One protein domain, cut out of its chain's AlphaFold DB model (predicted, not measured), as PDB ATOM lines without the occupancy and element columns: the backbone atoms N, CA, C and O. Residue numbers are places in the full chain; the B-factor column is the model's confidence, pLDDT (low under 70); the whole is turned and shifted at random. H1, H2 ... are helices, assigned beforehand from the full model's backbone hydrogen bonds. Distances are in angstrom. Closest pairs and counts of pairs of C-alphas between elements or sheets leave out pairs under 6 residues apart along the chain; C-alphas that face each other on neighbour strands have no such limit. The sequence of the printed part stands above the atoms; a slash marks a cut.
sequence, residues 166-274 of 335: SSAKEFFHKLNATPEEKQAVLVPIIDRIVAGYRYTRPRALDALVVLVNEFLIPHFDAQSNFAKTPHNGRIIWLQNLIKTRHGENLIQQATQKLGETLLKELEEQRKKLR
ATOM      1  N   SER A 166     -40.539-122.105   3.039       78.31
ATOM      2  CA  SER A 166     -40.502-121.010   4.009       78.31
ATOM      3  C   SER A 166     -39.068-120.509   4.231       78.31
ATOM      4  O   SER A 166     -38.098-121.263   4.101       78.31
ATOM      5  N   SER A 167     -38.910-119.228   4.593       83.56
ATOM      6  CA  SER A 167     -37.585-118.625   4.812       83.56
ATOM      7  C   SER A 167     -36.796-119.324   5.929       83.56
ATOM      8  O   SER A 167     -35.561-119.281   5.898       83.56
ATOM      9  N   ALA A 168     -37.461-119.922   6.926       83.25
ATOM     10  CA  ALA A 168     -36.798-120.737   7.943       83.25
ATOM     11  C   ALA A 168     -36.305-122.067   7.371       83.25
ATOM     12  O   ALA A 168     -35.171-122.467   7.640       83.25
ATOM     13  N   LYS A 169     -37.105-122.717   6.523       85.00
ATOM     14  CA  LYS A 169     -36.724-123.971   5.872       85.00
ATOM     15  C   LYS A 169     -35.502-123.790   4.968       85.00
ATOM     16  O   LYS A 169     -34.539-124.547   5.077       85.00
ATOM     17  N   GLU A 170     -35.476-122.734   4.157       85.19
ATOM     18  CA  GLU A 170     -34.313-122.392   3.322       85.19
ATOM     19  C   GLU A 170     -33.052-122.106   4.151       85.19
ATOM     20  O   GLU A 170     -31.950-122.513   3.777       85.19
ATOM     21  N   PHE A 171     -33.208-121.449   5.305       88.00
ATOM     22  CA  PHE A 171     -32.103-121.192   6.226       88.00
ATOM     23  C   PHE A 171     -31.471-122.492   6.744       88.00
ATOM     24  O   PHE A 171     -30.253-122.649   6.648       88.00
ATOM     25  N   PHE A 172     -32.273-123.441   7.237       85.94
ATOM     26  CA  PHE A 172     -31.750-124.724   7.724       85.94
ATOM     27  C   PHE A 172     -31.174-125.593   6.597       85.94
ATOM     28  O   PHE A 172     -30.163-126.263   6.816       85.94
ATOM     29  N   HIS A 173     -31.732-125.531   5.383       85.00
ATOM     30  CA  HIS A 173     -31.140-126.192   4.214       85.00
ATOM     31  C   HIS A 173     -29.744-125.654   3.898       85.00
ATOM     32  O   HIS A 173     -28.806-126.436   3.748       85.00
ATOM     33  N   LYS A 174     -29.577-124.327   3.856       85.81
ATOM     34  CA  LYS A 174     -28.276-123.696   3.601       85.81
ATOM     35  C   LYS A 174     -27.252-124.009   4.697       85.81
ATOM     36  O   LYS A 174     -26.090-124.285   4.397       85.81
ATOM     37  N   LEU A 175     -27.702-124.010   5.950       84.38
ATOM     38  CA  LEU A 175     -26.872-124.316   7.112       84.38
ATOM     39  C   LEU A 175     -26.398-125.776   7.111       84.38
ATOM     40  O   LEU A 175     -25.265-126.054   7.490       84.38
ATOM     41  N   ASN A 176     -27.231-126.710   6.643       80.19
ATOM     42  CA  ASN A 176     -26.834-128.108   6.475       80.19
ATOM     43  C   ASN A 176     -25.955-128.347   5.232       80.19
ATOM     44  O   ASN A 176     -25.118-129.249   5.245       80.19
ATOM     45  N   ALA A 177     -26.132-127.559   4.169       79.44
ATOM     46  CA  ALA A 177     -25.339-127.671   2.945       79.44
ATOM     47  C   ALA A 177     -23.885-127.200   3.126       79.44
ATOM     48  O   ALA A 177     -23.005-127.665   2.407       79.44
ATOM     49  N   THR A 178     -23.633-126.302   4.084       81.75
ATOM     50  CA  THR A 178     -22.303-125.740   4.353       81.75
ATOM     51  C   THR A 178     -21.622-126.524   5.485       81.75
ATOM     52  O   THR A 178     -22.053-126.402   6.635       81.75
ATOM     53  N   PRO A 179     -20.571-127.327   5.217       75.56
ATOM     54  CA  PRO A 179     -19.941-128.182   6.228       75.56
ATOM     55  C   PRO A 179     -19.409-127.408   7.438       75.56
ATOM     56  O   PRO A 179     -19.520-127.878   8.570       75.56
ATOM     57  N   GLU A 180     -18.874-126.208   7.219       80.50
ATOM     58  CA  GLU A 180     -18.308-125.352   8.260       80.50
ATOM     59  C   GLU A 180     -19.397-124.832   9.210       80.50
ATOM     60  O   GLU A 180     -19.252-124.917  10.430       80.50
ATOM     61  N   GLU A 181     -20.517-124.345   8.669       80.81
ATOM     62  CA  GLU A 181     -21.649-123.851   9.467       80.81
ATOM     63  C   GLU A 181     -22.364-124.999  10.185       80.81
ATOM     64  O   GLU A 181     -22.696-124.890  11.369       80.81
ATOM     65  N   LYS A 182     -22.534-126.135   9.504       79.38
ATOM     66  CA  LYS A 182     -23.064-127.375  10.076       79.38
ATOM     67  C   LYS A 182     -22.248-127.821  11.286       79.38
ATOM     68  O   LYS A 182     -22.817-128.082  12.349       79.38
ATOM     69  N   GLN A 183     -20.924-127.863  11.144       76.94
ATOM     70  CA  GLN A 183     -20.013-128.224  12.225       76.94
ATOM     71  C   GLN A 183     -20.038-127.190  13.359       76.94
ATOM     72  O   GLN A 183     -20.017-127.565  14.527       76.94
ATOM     73  N   ALA A 184     -20.113-125.897  13.045       80.12
ATOM     74  CA  ALA A 184     -20.091-124.838  14.052       80.12
ATOM     75  C   ALA A 184     -21.411-124.694  14.830       80.12
ATOM     76  O   ALA A 184     -21.397-124.250  15.979       80.12
ATOM     77  N   VAL A 185     -22.553-125.029  14.221       84.56
ATOM     78  CA  VAL A 185     -23.882-124.738  14.785       84.56
ATOM     79  C   VAL A 185     -24.627-125.996  15.212       84.56
ATOM     80  O   VAL A 185     -25.126-126.037  16.333       84.56
ATOM     81  N   LEU A 186     -24.706-127.029  14.365       84.88
ATOM     82  CA  LEU A 186     -25.514-128.218  14.664       84.88
ATOM     83  C   LEU A 186     -24.786-129.199  15.580       84.88
ATOM     84  O   LEU A 186     -25.414-129.790  16.454       84.88
ATOM     85  N   VAL A 187     -23.467-129.354  15.434       84.12
ATOM     86  CA  VAL A 187     -22.698-130.300  16.263       84.12
ATOM     87  C   VAL A 187     -22.744-129.962  17.755       84.12
ATOM     88  O   VAL A 187     -23.048-130.869  18.526       84.12
ATOM     89  N   PRO A 188     -22.580-128.699  18.197       87.62
ATOM     90  CA  PRO A 188     -22.748-128.359  19.610       87.62
ATOM     91  C   PRO A 188     -24.145-128.679  20.159       87.62
ATOM     92  O   PRO A 188     -24.280-129.043  21.325       87.62
ATOM     93  N   ILE A 189     -25.190-128.567  19.330       86.56
ATOM     94  CA  ILE A 189     -26.564-128.921  19.718       86.56
ATOM     95  C   ILE A 189     -26.683-130.440  19.880       86.56
ATOM     96  O   ILE A 189     -27.228-130.908  20.876       86.56
ATOM     97  N   ILE A 190     -26.117-131.212  18.948       86.50
ATOM     98  CA  ILE A 190     -26.081-132.681  19.013       86.50
ATOM     99  C   ILE A 190     -25.333-133.138  20.265       86.50
ATOM    100  O   ILE A 190     -25.856-133.952  21.022       86.50
ATOM    101  N   ASP A 191     -24.142-132.598  20.517       86.44
ATOM    102  CA  ASP A 191     -23.322-132.970  21.672       86.44
ATOM    103  C   ASP A 191     -24.030-132.624  22.990       86.44
ATOM    104  O   ASP A 191     -23.980-133.394  23.951       86.44
ATOM    105  N   ARG A 192     -24.777-131.512  23.020       86.44
ATOM    106  CA  ARG A 192     -25.629-131.146  24.157       86.44
ATOM    107  C   ARG A 192     -26.769-132.141  24.377       86.44
ATOM    108  O   ARG A 192     -27.019-132.510  25.521       86.44
ATOM    109  N   ILE A 193     -27.438-132.599  23.317       85.75
ATOM    110  CA  ILE A 193     -28.500-133.617  23.415       85.75
ATOM    111  C   ILE A 193     -27.916-134.956  23.892       85.75
ATOM    112  O   ILE A 193     -28.473-135.578  24.796       85.75
ATOM    113  N   VAL A 194     -26.770-135.372  23.341       83.38
ATOM    114  CA  VAL A 194     -26.040-136.578  23.767       83.38
ATOM    115  C   VAL A 194     -25.716-136.513  25.261       83.38
ATOM    116  O   VAL A 194     -26.024-137.454  25.993       83.38
ATOM    117  N   ALA A 195     -25.145-135.401  25.730       84.44
ATOM    118  CA  ALA A 195     -24.773-135.228  27.132       84.44
ATOM    119  C   ALA A 195     -25.992-135.127  28.066       84.44
ATOM    120  O   ALA A 195     -25.986-135.720  29.144       84.44
ATOM    121  N   GLY A 196     -27.038-134.400  27.659       82.25
ATOM    122  CA  GLY A 196     -28.223-134.142  28.481       82.25
ATOM    123  C   GLY A 196     -29.160-135.343  28.629       82.25
ATOM    124  O   GLY A 196     -29.676-135.581  29.717       82.25
ATOM    125  N   TYR A 197     -29.344-136.125  27.562       80.50
ATOM    126  CA  TYR A 197     -30.323-137.222  27.508       80.50
ATOM    127  C   TYR A 197     -29.682-138.612  27.392       80.50
ATOM    128  O   TYR A 197     -30.387-139.607  27.238       80.50
ATOM    129  N   ARG A 198     -28.344-138.702  27.477       78.19
ATOM    130  CA  ARG A 198     -27.563-139.949  27.340       78.19
ATOM    131  C   ARG A 198     -27.876-140.718  26.051       78.19
ATOM    132  O   ARG A 198     -27.851-141.948  26.019       78.19
ATOM    133  N   TYR A 199     -28.186-139.990  24.984       79.12
ATOM    134  CA  TYR A 199     -28.486-140.570  23.682       79.12
ATOM    135  C   TYR A 199     -27.222-141.000  22.946       79.12
ATOM    136  O   TYR A 199     -26.168-140.374  23.056       79.12
ATOM    137  N   THR A 200     -27.338-142.054  22.137       79.19
ATOM    138  CA  THR A 200     -26.319-142.362  21.131       79.19
ATOM    139  C   THR A 200     -26.303-141.256  20.075       79.19
ATOM    140  O   THR A 200     -27.312-140.590  19.834       79.19
ATOM    141  N   ARG A 201     -25.162-141.041  19.413       75.94
ATOM    142  CA  ARG A 201     -25.035-139.974  18.405       75.94
ATOM    143  C   ARG A 201     -26.085-140.060  17.276       75.94
ATOM    144  O   ARG A 201     -26.630-139.013  16.945       75.94
ATOM    145  N   PRO A 202     -26.439-141.247  16.731       79.31
ATOM    146  CA  PRO A 202     -27.543-141.375  15.772       79.31
ATOM    147  C   PRO A 202     -28.882-140.923  16.358       79.31
ATOM    148  O   PRO A 202     -29.602-140.150  15.744       79.31
ATOM    149  N   ARG A 203     -29.166-141.307  17.602       77.50
ATOM    150  CA  ARG A 203     -30.415-140.946  18.267       77.50
ATOM    151  C   ARG A 203     -30.537-139.448  18.548       77.50
ATOM    152  O   ARG A 203     -31.625-138.882  18.481       77.50
ATOM    153  N   ALA A 204     -29.419-138.796  18.852       83.12
ATOM    154  CA  ALA A 204     -29.364-137.347  18.991       83.12
ATOM    155  C   ALA A 204     -29.576-136.619  17.651       83.12
ATOM    156  O   ALA A 204     -30.107-135.511  17.648       83.12
ATOM    157  N   LEU A 205     -29.209-137.236  16.520       82.19
ATOM    158  CA  LEU A 205     -29.527-136.705  15.192       82.19
ATOM    159  C   LEU A 205     -31.027-136.779  14.912       82.19
ATOM    160  O   LEU A 205     -31.595-135.774  14.501       82.19
ATOM    161  N   ASP A 206     -31.680-137.904  15.207       79.75
ATOM    162  CA  ASP A 206     -33.137-138.022  15.049       79.75
ATOM    163  C   ASP A 206     -33.864-136.965  15.898       79.75
ATOM    164  O   ASP A 206     -34.794-136.300  15.439       79.75
ATOM    165  N   ALA A 207     -33.378-136.726  17.122       84.19
ATOM    166  CA  ALA A 207     -33.906-135.680  17.997       84.19
ATOM    167  C   ALA A 207     -33.681-134.273  17.424       84.19
ATOM    168  O   ALA A 207     -34.566-133.424  17.528       84.19
ATOM    169  N   LEU A 208     -32.531-134.023  16.788       87.75
ATOM    170  CA  LEU A 208     -32.260-132.764  16.096       87.75
ATOM    171  C   LEU A 208     -33.194-132.566  14.894       87.75
ATOM    172  O   LEU A 208     -33.668-131.455  14.682       87.75
ATOM    173  N   VAL A 209     -33.478-133.617  14.123       85.88
ATOM    174  CA  VAL A 209     -34.409-133.550  12.984       85.88
ATOM    175  C   VAL A 209     -35.806-133.164  13.465       85.88
ATOM    176  O   VAL A 209     -36.404-132.232  12.923       85.88
ATOM    177  N   VAL A 210     -36.296-133.810  14.529       85.00
ATOM    178  CA  VAL A 210     -37.575-133.451  15.161       85.00
ATOM    179  C   VAL A 210     -37.535-132.010  15.678       85.00
ATOM    180  O   VAL A 210     -38.449-131.238  15.408       85.00
ATOM    181  N   LEU A 211     -36.460-131.606  16.359       88.88
ATOM    182  CA  LEU A 211     -36.288-130.241  16.865       88.88
ATOM    183  C   LEU A 211     -36.360-129.195  15.746       88.88
ATOM    184  O   LEU A 211     -37.046-128.184  15.892       88.88
ATOM    185  N   VAL A 212     -35.664-129.420  14.632       87.94
ATOM    186  CA  VAL A 212     -35.625-128.473  13.513       87.94
ATOM    187  C   VAL A 212     -36.988-128.381  12.834       87.94
ATOM    188  O   VAL A 212     -37.516-127.278  12.695       87.94
ATOM    189  N   ASN A 213     -37.568-129.517  12.451       85.19
ATOM    190  CA  ASN A 213     -38.778-129.544  11.632       85.19
ATOM    191  C   ASN A 213     -40.038-129.162  12.409       85.19
ATOM    192  O   ASN A 213     -40.867-128.413  11.898       85.19
ATOM    193  N   GLU A 214     -40.177-129.645  13.640       85.38
ATOM    194  CA  GLU A 214     -41.424-129.515  14.401       85.38
ATOM    195  C   GLU A 214     -41.443-128.284  15.312       85.38
ATOM    196  O   GLU A 214     -42.517-127.826  15.692       85.38
ATOM    197  N   PHE A 215     -40.275-127.742  15.676       88.94
ATOM    198  CA  PHE A 215     -40.187-126.677  16.680       88.94
ATOM    199  C   PHE A 215     -39.446-125.437  16.183       88.94
ATOM    200  O   PHE A 215     -39.980-124.334  16.291       88.94
ATOM    201  N   LEU A 216     -38.243-125.574  15.614       88.19
ATOM    202  CA  LEU A 216     -37.449-124.408  15.210       88.19
ATOM    203  C   LEU A 216     -37.982-123.742  13.939       88.19
ATOM    204  O   LEU A 216     -38.099-122.518  13.924       88.19
ATOM    205  N   ILE A 217     -38.320-124.505  12.893       87.19
ATOM    206  CA  ILE A 217     -38.896-123.946  11.659       87.19
ATOM    207  C   ILE A 217     -40.194-123.180  11.967       87.19
ATOM    208  O   ILE A 217     -40.232-121.984  11.665       87.19
ATOM    209  N   PRO A 218     -41.196-123.764  12.659       87.75
ATOM    210  CA  PRO A 218     -42.407-123.032  13.029       87.75
ATOM    211  C   PRO A 218     -42.130-121.807  13.906       87.75
ATOM    212  O   PRO A 218     -42.726-120.750  13.699       87.75
ATOM    213  N   HIS A 219     -41.198-121.918  14.862       88.19
ATOM    214  CA  HIS A 219     -40.819-120.795  15.719       88.19
ATOM    215  C   HIS A 219     -40.245-119.626  14.909       88.19
ATOM    216  O   HIS A 219     -40.603-118.482  15.174       88.19
ATOM    217  N   PHE A 220     -39.364-119.882  13.938       88.12
ATOM    218  CA  PHE A 220     -38.763-118.824  13.119       88.12
ATOM    219  C   PHE A 220     -39.706-118.282  12.044       88.12
ATOM    220  O   PHE A 220     -39.685-117.079  11.790       88.12
ATOM    221  N   ASP A 221     -40.564-119.119  11.462       85.44
ATOM    222  CA  ASP A 221     -41.567-118.673  10.489       85.44
ATOM    223  C   ASP A 221     -42.629-117.764  11.126       85.44
ATOM    224  O   ASP A 221     -43.128-116.846  10.476       85.44
ATOM    225  N   ALA A 222     -42.918-117.936  12.420       86.31
ATOM    226  CA  ALA A 222     -43.784-117.025  13.168       86.31
ATOM    227  C   ALA A 222     -43.184-115.612  13.346       86.31
ATOM    228  O   ALA A 222     -43.898-114.677  13.718       86.31
ATOM    229  N   GLN A 223     -41.883-115.426  13.095       84.94
ATOM    230  CA  GLN A 223     -41.179-114.167  13.328       84.94
ATOM    231  C   GLN A 223     -40.990-113.384  12.020       84.94
ATOM    232  O   GLN A 223     -40.134-113.687  11.190       84.94
ATOM    233  N   SER A 224     -41.740-112.294  11.851       80.88
ATOM    234  CA  SER A 224     -41.726-111.476  10.622       80.88
ATOM    235  C   SER A 224     -40.383-110.785  10.321       80.88
ATOM    236  O   SER A 224     -40.094-110.422   9.179       80.88
ATOM    237  N   ASN A 225     -39.536-110.598  11.334       85.12
ATOM    238  CA  ASN A 225     -38.181-110.056  11.210       85.12
ATOM    239  C   ASN A 225     -37.145-111.112  10.777       85.12
ATOM    240  O   ASN A 225     -36.074-110.736  10.294       85.12
ATOM    241  N   PHE A 226     -37.446-112.410  10.891       85.75
ATOM    242  CA  PHE A 226     -36.517-113.483  10.533       85.75
ATOM    243  C   PHE A 226     -36.145-113.437   9.050       85.75
ATOM    244  O   PHE A 226     -34.960-113.395   8.709       85.75
ATOM    245  N   ALA A 227     -37.144-113.298   8.175       82.88
ATOM    246  CA  ALA A 227     -36.935-113.153   6.735       82.88
ATOM    247  C   ALA A 227     -36.069-111.926   6.378       82.88
ATOM    248  O   ALA A 227     -35.277-111.975   5.441       82.88
ATOM    249  N   LYS A 228     -36.155-110.846   7.165       85.19
ATOM    250  CA  LYS A 228     -35.393-109.600   6.951       85.19
ATOM    251  C   LYS A 228     -33.964-109.651   7.502       85.19
ATOM    252  O   LYS A 228     -33.139-108.818   7.144       85.19
ATOM    253  N   THR A 229     -33.670-110.601   8.386       87.19
ATOM    254  CA  THR A 229     -32.362-110.716   9.042       87.19
ATOM    255  C   THR A 229     -31.359-111.403   8.104       87.19
ATOM    256  O   THR A 229     -31.720-112.414   7.493       87.19
ATOM    257  N   PRO A 230     -30.105-110.920   7.989       89.56
ATOM    258  CA  PRO A 230     -29.070-111.581   7.193       89.56
ATOM    259  C   PRO A 230     -28.699-112.958   7.770       89.56
ATOM    260  O   PRO A 230     -28.865-113.205   8.964       89.56
ATOM    261  N   HIS A 231     -28.134-113.838   6.937       87.44
ATOM    262  CA  HIS A 231     -27.801-115.230   7.291       87.44
ATOM    263  C   HIS A 231     -26.990-115.364   8.591       87.44
ATOM    264  O   HIS A 231     -27.409-116.070   9.504       87.44
ATOM    265  N   ASN A 232     -25.902-114.601   8.742       87.31
ATOM    266  CA  ASN A 232     -25.096-114.623   9.972       87.31
ATOM    267  C   ASN A 232     -25.890-114.176  11.208       87.31
ATOM    268  O   ASN A 232     -25.697-114.714  12.296       87.31
ATOM    269  N   GLY A 233     -26.815-113.226  11.044       88.38
ATOM    270  CA  GLY A 233     -27.711-112.804  12.119       88.38
ATOM    271  C   GLY A 233     -28.661-113.924  12.547       88.38
ATOM    272  O   GLY A 233     -28.874-114.115  13.741       88.38
ATOM    273  N   ARG A 234     -29.167-114.719  11.594       90.31
ATOM    274  CA  ARG A 234     -30.006-115.900  11.871       90.31
ATOM    275  C   ARG A 234     -29.227-116.999  12.602       90.31
ATOM    276  O   ARG A 234     -29.768-117.597  13.526       90.31
ATOM    277  N   ILE A 235     -27.951-117.214  12.261       88.75
ATOM    278  CA  ILE A 235     -27.065-118.148  12.984       88.75
ATOM    279  C   ILE A 235     -26.887-117.715  14.443       88.75
ATOM    280  O   ILE A 235     -27.096-118.518  15.352       88.75
ATOM    281  N   ILE A 236     -26.543-116.445  14.680       87.56
ATOM    282  CA  ILE A 236     -26.372-115.904  16.039       87.56
ATOM    283  C   ILE A 236     -27.684-116.009  16.819       87.56
ATOM    284  O   ILE A 236     -27.689-116.371  17.997       87.56
ATOM    285  N   TRP A 237     -28.809-115.731  16.159       91.62
ATOM    286  CA  TRP A 237     -30.122-115.856  16.769       91.62
ATOM    287  C   TRP A 237     -30.409-117.299  17.197       91.62
ATOM    288  O   TRP A 237     -30.758-117.519  18.355       91.62
ATOM    289  N   LEU A 238     -30.178-118.287  16.328       91.31
ATOM    290  CA  LEU A 238     -30.309-119.704  16.674       91.31
ATOM    291  C   LEU A 238     -29.390-120.094  17.842       91.31
ATOM    292  O   LEU A 238     -29.846-120.701  18.811       91.31
ATOM    293  N   GLN A 239     -28.115-119.705  17.796       89.38
ATOM    294  CA  GLN A 239     -27.153-120.009  18.858       89.38
ATOM    295  C   GLN A 239     -27.572-119.423  20.212       89.38
ATOM    296  O   GLN A 239     -27.404-120.072  21.245       89.38
ATOM    297  N   ASN A 240     -28.130-118.212  20.221       91.31
ATOM    298  CA  ASN A 240     -28.632-117.586  21.440       91.31
ATOM    299  C   ASN A 240     -29.933-118.235  21.911       91.31
ATOM    300  O   ASN A 240     -30.060-118.515  23.101       91.31
ATOM    301  N   LEU A 241     -30.860-118.536  20.996       91.44
ATOM    302  CA  LEU A 241     -32.128-119.198  21.298       91.44
ATOM    303  C   LEU A 241     -31.891-120.510  22.049       91.44
ATOM    304  O   LEU A 241     -32.450-120.698  23.127       91.44
ATOM    305  N   ILE A 242     -31.005-121.365  21.534       90.50
ATOM    306  CA  ILE A 242     -30.685-122.668  22.134       90.50
ATOM    307  C   ILE A 242     -30.054-122.533  23.530       90.50
ATOM    308  O   ILE A 242     -30.193-123.421  24.367       90.50
ATOM    309  N   LYS A 243     -29.381-121.419  23.837       89.56
ATOM    310  CA  LYS A 243     -28.833-121.163  25.181       89.56
ATOM    311  C   LYS A 243     -29.890-120.704  26.189       89.56
ATOM    312  O   LYS A 243     -29.643-120.770  27.389       89.56
ATOM    313  N   THR A 244     -31.049-120.225  25.734       92.25
ATOM    314  CA  THR A 244     -32.118-119.760  26.629       92.25
ATOM    315  C   THR A 244     -32.907-120.916  27.249       92.25
ATOM    316  O   THR A 244     -32.959-122.020  26.712       92.25
ATOM    317  N   ARG A 245     -33.627-120.633  28.346       90.25
ATOM    318  CA  ARG A 245     -34.590-121.573  28.948       90.25
ATOM    319  C   ARG A 245     -35.685-122.006  27.967       90.25
ATOM    320  O   ARG A 245     -36.178-123.125  28.061       90.25
ATOM    321  N   HIS A 246     -36.074-121.128  27.041       90.94
ATOM    322  CA  HIS A 246     -37.052-121.472  26.014       90.94
ATOM    323  C   HIS A 246     -36.477-122.488  25.020       90.94
ATOM    324  O   HIS A 246     -37.114-123.506  24.777       90.94
ATOM    325  N   GLY A 247     -35.250-122.269  24.533       89.69
ATOM    326  CA  GLY A 247     -34.557-123.223  23.662       89.69
ATOM    327  C   GLY A 247     -34.384-124.601  24.301       89.69
ATOM    328  O   GLY A 247     -34.621-125.608  23.640       89.69
ATOM    329  N   GLU A 248     -34.079-124.655  25.599       89.62
ATOM    330  CA  GLU A 248     -34.028-125.926  26.337       89.62
ATOM    331  C   GLU A 248     -35.370-126.651  26.376       89.62
ATOM    332  O   GLU A 248     -35.421-127.868  26.206       89.62
ATOM    333  N   ASN A 249     -36.465-125.913  26.557       92.62
ATOM    334  CA  ASN A 249     -37.803-126.492  26.533       92.62
ATOM    335  C   ASN A 249     -38.135-127.057  25.137       92.62
ATOM    336  O   ASN A 249     -38.672-128.156  25.036       92.62
ATOM    337  N   LEU A 250     -37.738-126.374  24.055       91.75
ATOM    338  CA  LEU A 250     -37.902-126.901  22.691       91.75
ATOM    339  C   LEU A 250     -37.120-128.209  22.485       91.75
ATOM    340  O   LEU A 250     -37.660-129.164  21.933       91.75
ATOM    341  N   ILE A 251     -35.875-128.286  22.973       90.38
ATOM    342  CA  ILE A 251     -35.065-129.517  22.925       90.38
ATOM    343  C   ILE A 251     -35.742-130.650  23.707       90.38
ATOM    344  O   ILE A 251     -35.791-131.789  23.235       90.38
ATOM    345  N   GLN A 252     -36.288-130.348  24.885       90.56
ATOM    346  CA  GLN A 252     -37.004-131.323  25.704       90.56
ATOM    347  C   GLN A 252     -38.258-131.852  24.996       90.56
ATOM    348  O   GLN A 252     -38.443-133.066  24.920       90.56
ATOM    349  N   GLN A 253     -39.084-130.968  24.429       90.62
ATOM    350  CA  GLN A 253     -40.291-131.357  23.693       90.62
ATOM    351  C   GLN A 253     -39.962-132.203  22.459       90.62
ATOM    352  O   GLN A 253     -40.613-133.219  22.223       90.62
ATOM    353  N   ALA A 254     -38.917-131.842  21.710       88.25
ATOM    354  CA  ALA A 254     -38.452-132.635  20.574       88.25
ATOM    355  C   ALA A 254     -38.010-134.040  20.995       88.25
ATOM    356  O   ALA A 254     -38.352-135.033  20.352       88.25
ATOM    357  N   THR A 255     -37.300-134.130  22.118       87.19
ATOM    358  CA  THR A 255     -36.819-135.398  22.665       87.19
ATOM    359  C   THR A 255     -37.966-136.289  23.145       87.19
ATOM    360  O   THR A 255     -37.951-137.494  22.889       87.19
ATOM    361  N   GLN A 256     -38.975-135.703  23.797       88.56
ATOM    362  CA  GLN A 256     -40.180-136.410  24.225       88.56
ATOM    363  C   GLN A 256     -40.981-136.920  23.021       88.56
ATOM    364  O   GLN A 256     -41.310-138.103  22.965       88.56
ATOM    365  N   LYS A 257     -41.229-136.055  22.030       88.50
ATOM    366  CA  LYS A 257     -41.977-136.406  20.818       88.50
ATOM    367  C   LYS A 257     -41.301-137.537  20.044       88.50
ATOM    368  O   LYS A 257     -41.974-138.476  19.636       88.50
ATOM    369  N   LEU A 258     -39.972-137.505  19.913       85.50
ATOM    370  CA  LEU A 258     -39.216-138.611  19.322       85.50
ATOM    371  C   LEU A 258     -39.442-139.928  20.083       85.50
ATOM    372  O   LEU A 258     -39.628-140.974  19.464       85.50
ATOM    373  N   GLY A 259     -39.429-139.884  21.418       80.62
ATOM    374  CA  GLY A 259     -39.726-141.047  22.256       80.62
ATOM    375  C   GLY A 259     -41.121-141.618  21.993       80.62
ATOM    376  O   GLY A 259     -41.260-142.825  21.812       80.62
ATOM    377  N   GLU A 260     -42.132-140.753  21.905       84.81
ATOM    378  CA  GLU A 260     -43.518-141.141  21.613       84.81
ATOM    379  C   GLU A 260     -43.674-141.751  20.214       84.81
ATOM    380  O   GLU A 260     -44.329-142.782  20.066       84.81
ATOM    381  N   THR A 261     -43.060-141.157  19.183       80.75
ATOM    382  CA  THR A 261     -43.114-141.685  17.810       80.75
ATOM    383  C   THR A 261     -42.525-143.084  17.728       80.75
ATOM    384  O   THR A 261     -43.102-143.963  17.098       80.75
ATOM    385  N   LEU A 262     -41.410-143.320  18.407       76.44
ATOM    386  CA  LEU A 262     -40.735-144.611  18.348       76.44
ATOM    387  C   LEU A 262     -41.419-145.679  19.184       76.44
ATOM    388  O   LEU A 262     -41.372-146.851  18.825       76.44
ATOM    389  N   LEU A 263     -42.084-145.289  20.272       74.38
ATOM    390  CA  LEU A 263     -42.957-146.201  20.994       74.38
ATOM    391  C   LEU A 263     -44.115-146.654  20.096       74.38
ATOM    392  O   LEU A 263     -44.365-147.852  19.996       74.38
ATOM    393  N   LYS A 264     -44.755-145.720  19.380       79.31
ATOM    394  CA  LYS A 264     -45.813-146.044  18.412       79.31
ATOM    395  C   LYS A 264     -45.308-146.924  17.274       79.31
ATOM    396  O   LYS A 264     -45.972-147.887  16.919       79.31
ATOM    397  N   GLU A 265     -44.127-146.640  16.732       74.19
ATOM    398  CA  GLU A 265     -43.539-147.459  15.669       74.19
ATOM    399  C   GLU A 265     -43.229-148.880  16.158       74.19
ATOM    400  O   GLU A 265     -43.519-149.844  15.454       74.19
ATOM    401  N   LEU A 266     -42.736-149.040  17.391       69.75
ATOM    402  CA  LEU A 266     -42.563-150.357  18.013       69.75
ATOM    403  C   LEU A 266     -43.901-151.078  18.233       69.75
ATOM    404  O   LEU A 266     -43.989-152.284  18.010       69.75
ATOM    405  N   GLU A 267     -44.944-150.372  18.669       73.50
ATOM    406  CA  GLU A 267     -46.292-150.931  18.821       73.50
ATOM    407  C   GLU A 267     -46.889-151.360  17.476       73.50
ATOM    408  O   GLU A 267     -47.462-152.444  17.370       73.50
ATOM    409  N   GLU A 268     -46.710-150.562  16.426       75.38
ATOM    410  CA  GLU A 268     -47.141-150.897  15.071       75.38
ATOM    411  C   GLU A 268     -46.332-152.048  14.476       75.38
ATOM    412  O   GLU A 268     -46.914-152.927  13.843       75.38
ATOM    413  N   GLN A 269     -45.019-152.100  14.709       66.38
ATOM    414  CA  GLN A 269     -44.188-153.247  14.342       66.38
ATOM    415  C   GLN A 269     -44.681-154.514  15.043       66.38
ATOM    416  O   GLN A 269     -44.899-155.527  14.382       66.38
ATOM    417  N   ARG A 270     -44.955-154.454  16.353       64.94
ATOM    418  CA  ARG A 270     -45.566-155.567  17.101       64.94
ATOM    419  C   ARG A 270     -46.915-155.967  16.511       64.94
ATOM    420  O   ARG A 270     -47.179-157.154  16.356       64.94
ATOM    421  N   LYS A 271     -47.761-155.001  16.149       70.00
ATOM    422  CA  LYS A 271     -49.072-155.265  15.540       70.00
ATOM    423  C   LYS A 271     -48.942-155.945  14.173       70.00
ATOM    424  O   LYS A 271     -49.616-156.941  13.947       70.00
ATOM    425  N   LYS A 272     -48.055-155.458  13.301       68.62
ATOM    426  CA  LYS A 272     -47.792-156.042  11.973       68.62
ATOM    427  C   LYS A 272     -47.213-157.454  12.072       68.62
ATOM    428  O   LYS A 272     -47.632-158.334  11.331       68.62
ATOM    429  N   LEU A 273     -46.306-157.693  13.022       58.66
ATOM    430  CA  LEU A 273     -45.778-159.033  13.302       58.66
ATOM    431  C   LEU A 273     -46.883-159.998  13.759       58.66
ATOM    432  O   LEU A 273     -46.883-161.160  13.371       58.66
ATOM    433  N   ARG A 274     -47.863-159.512  14.531       60.78
ATOM    434  CA  ARG A 274     -49.031-160.297  14.967       60.78
ATOM    435  C   ARG A 274     -50.083-160.506  13.870       60.78
ATOM    436  O   ARG A 274     -50.905-161.407  13.991       60.78
TER     437      ARG A 274
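AT A GLANCE: This is residues 166 to 274 of the 335 residues of an uncharacterized protein of Bacteroides sp. AM16-15 (UniProt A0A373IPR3). Long helix H5 crosses H3 at the core of a helical body, H1 and H2 also pack on H3, and residues 260 to 274 of H5 stick out as an arm. The printed part has 109 residues with five named helices, H1 to H5, all helix. It is only just compact, close to loose, with a C-alpha radius of gyration of 15.3 A, spanning 53 by 28 by 27 A.

IN THESE COORDINATES: H5, residues 245 to 274, runs 43.6 A from C-alpha 245 (-34.590, -121.573, 28.948) to C-alpha 274 (-49.031, -160.297, 14.967). H3 is residues 201 to 221, 28.1 A; H2 179 to 197, 25.3 A; H4 231 to 243, 18.9 A; H1 167 to 177, 15.3 A.

HOW THE PARTS SIT: H5 touches H3 with residues 250 to 258 alone, closest C-alphas Ala 254 and Leu 211, 4.9 A, at a steep tilt of 60 degrees. H3 touches H2, closest C-alphas Ala 204 and Ile 190, 5.7 A, and H1, Ile 217 and Ala 168, 5.3 A. H2 and H4 only just touch, with 3 pairs of C-alphas within 8 A, closest Val 185 and Gln 239, 7.0 A. Every O i to N i+4 pair is within hydrogen-bond range in H1 and H5; 12 of 15 are in H2, 15 of 17 in H3, 8 of 9 in H4.

THE WHOLE: The C-alphas farthest apart, Pro 230 and Arg 274, are 53.2 A apart. The printed part has no cut and no long link. Residues 266, 269 to 270 and 272 to 274 are under pLDDT 70.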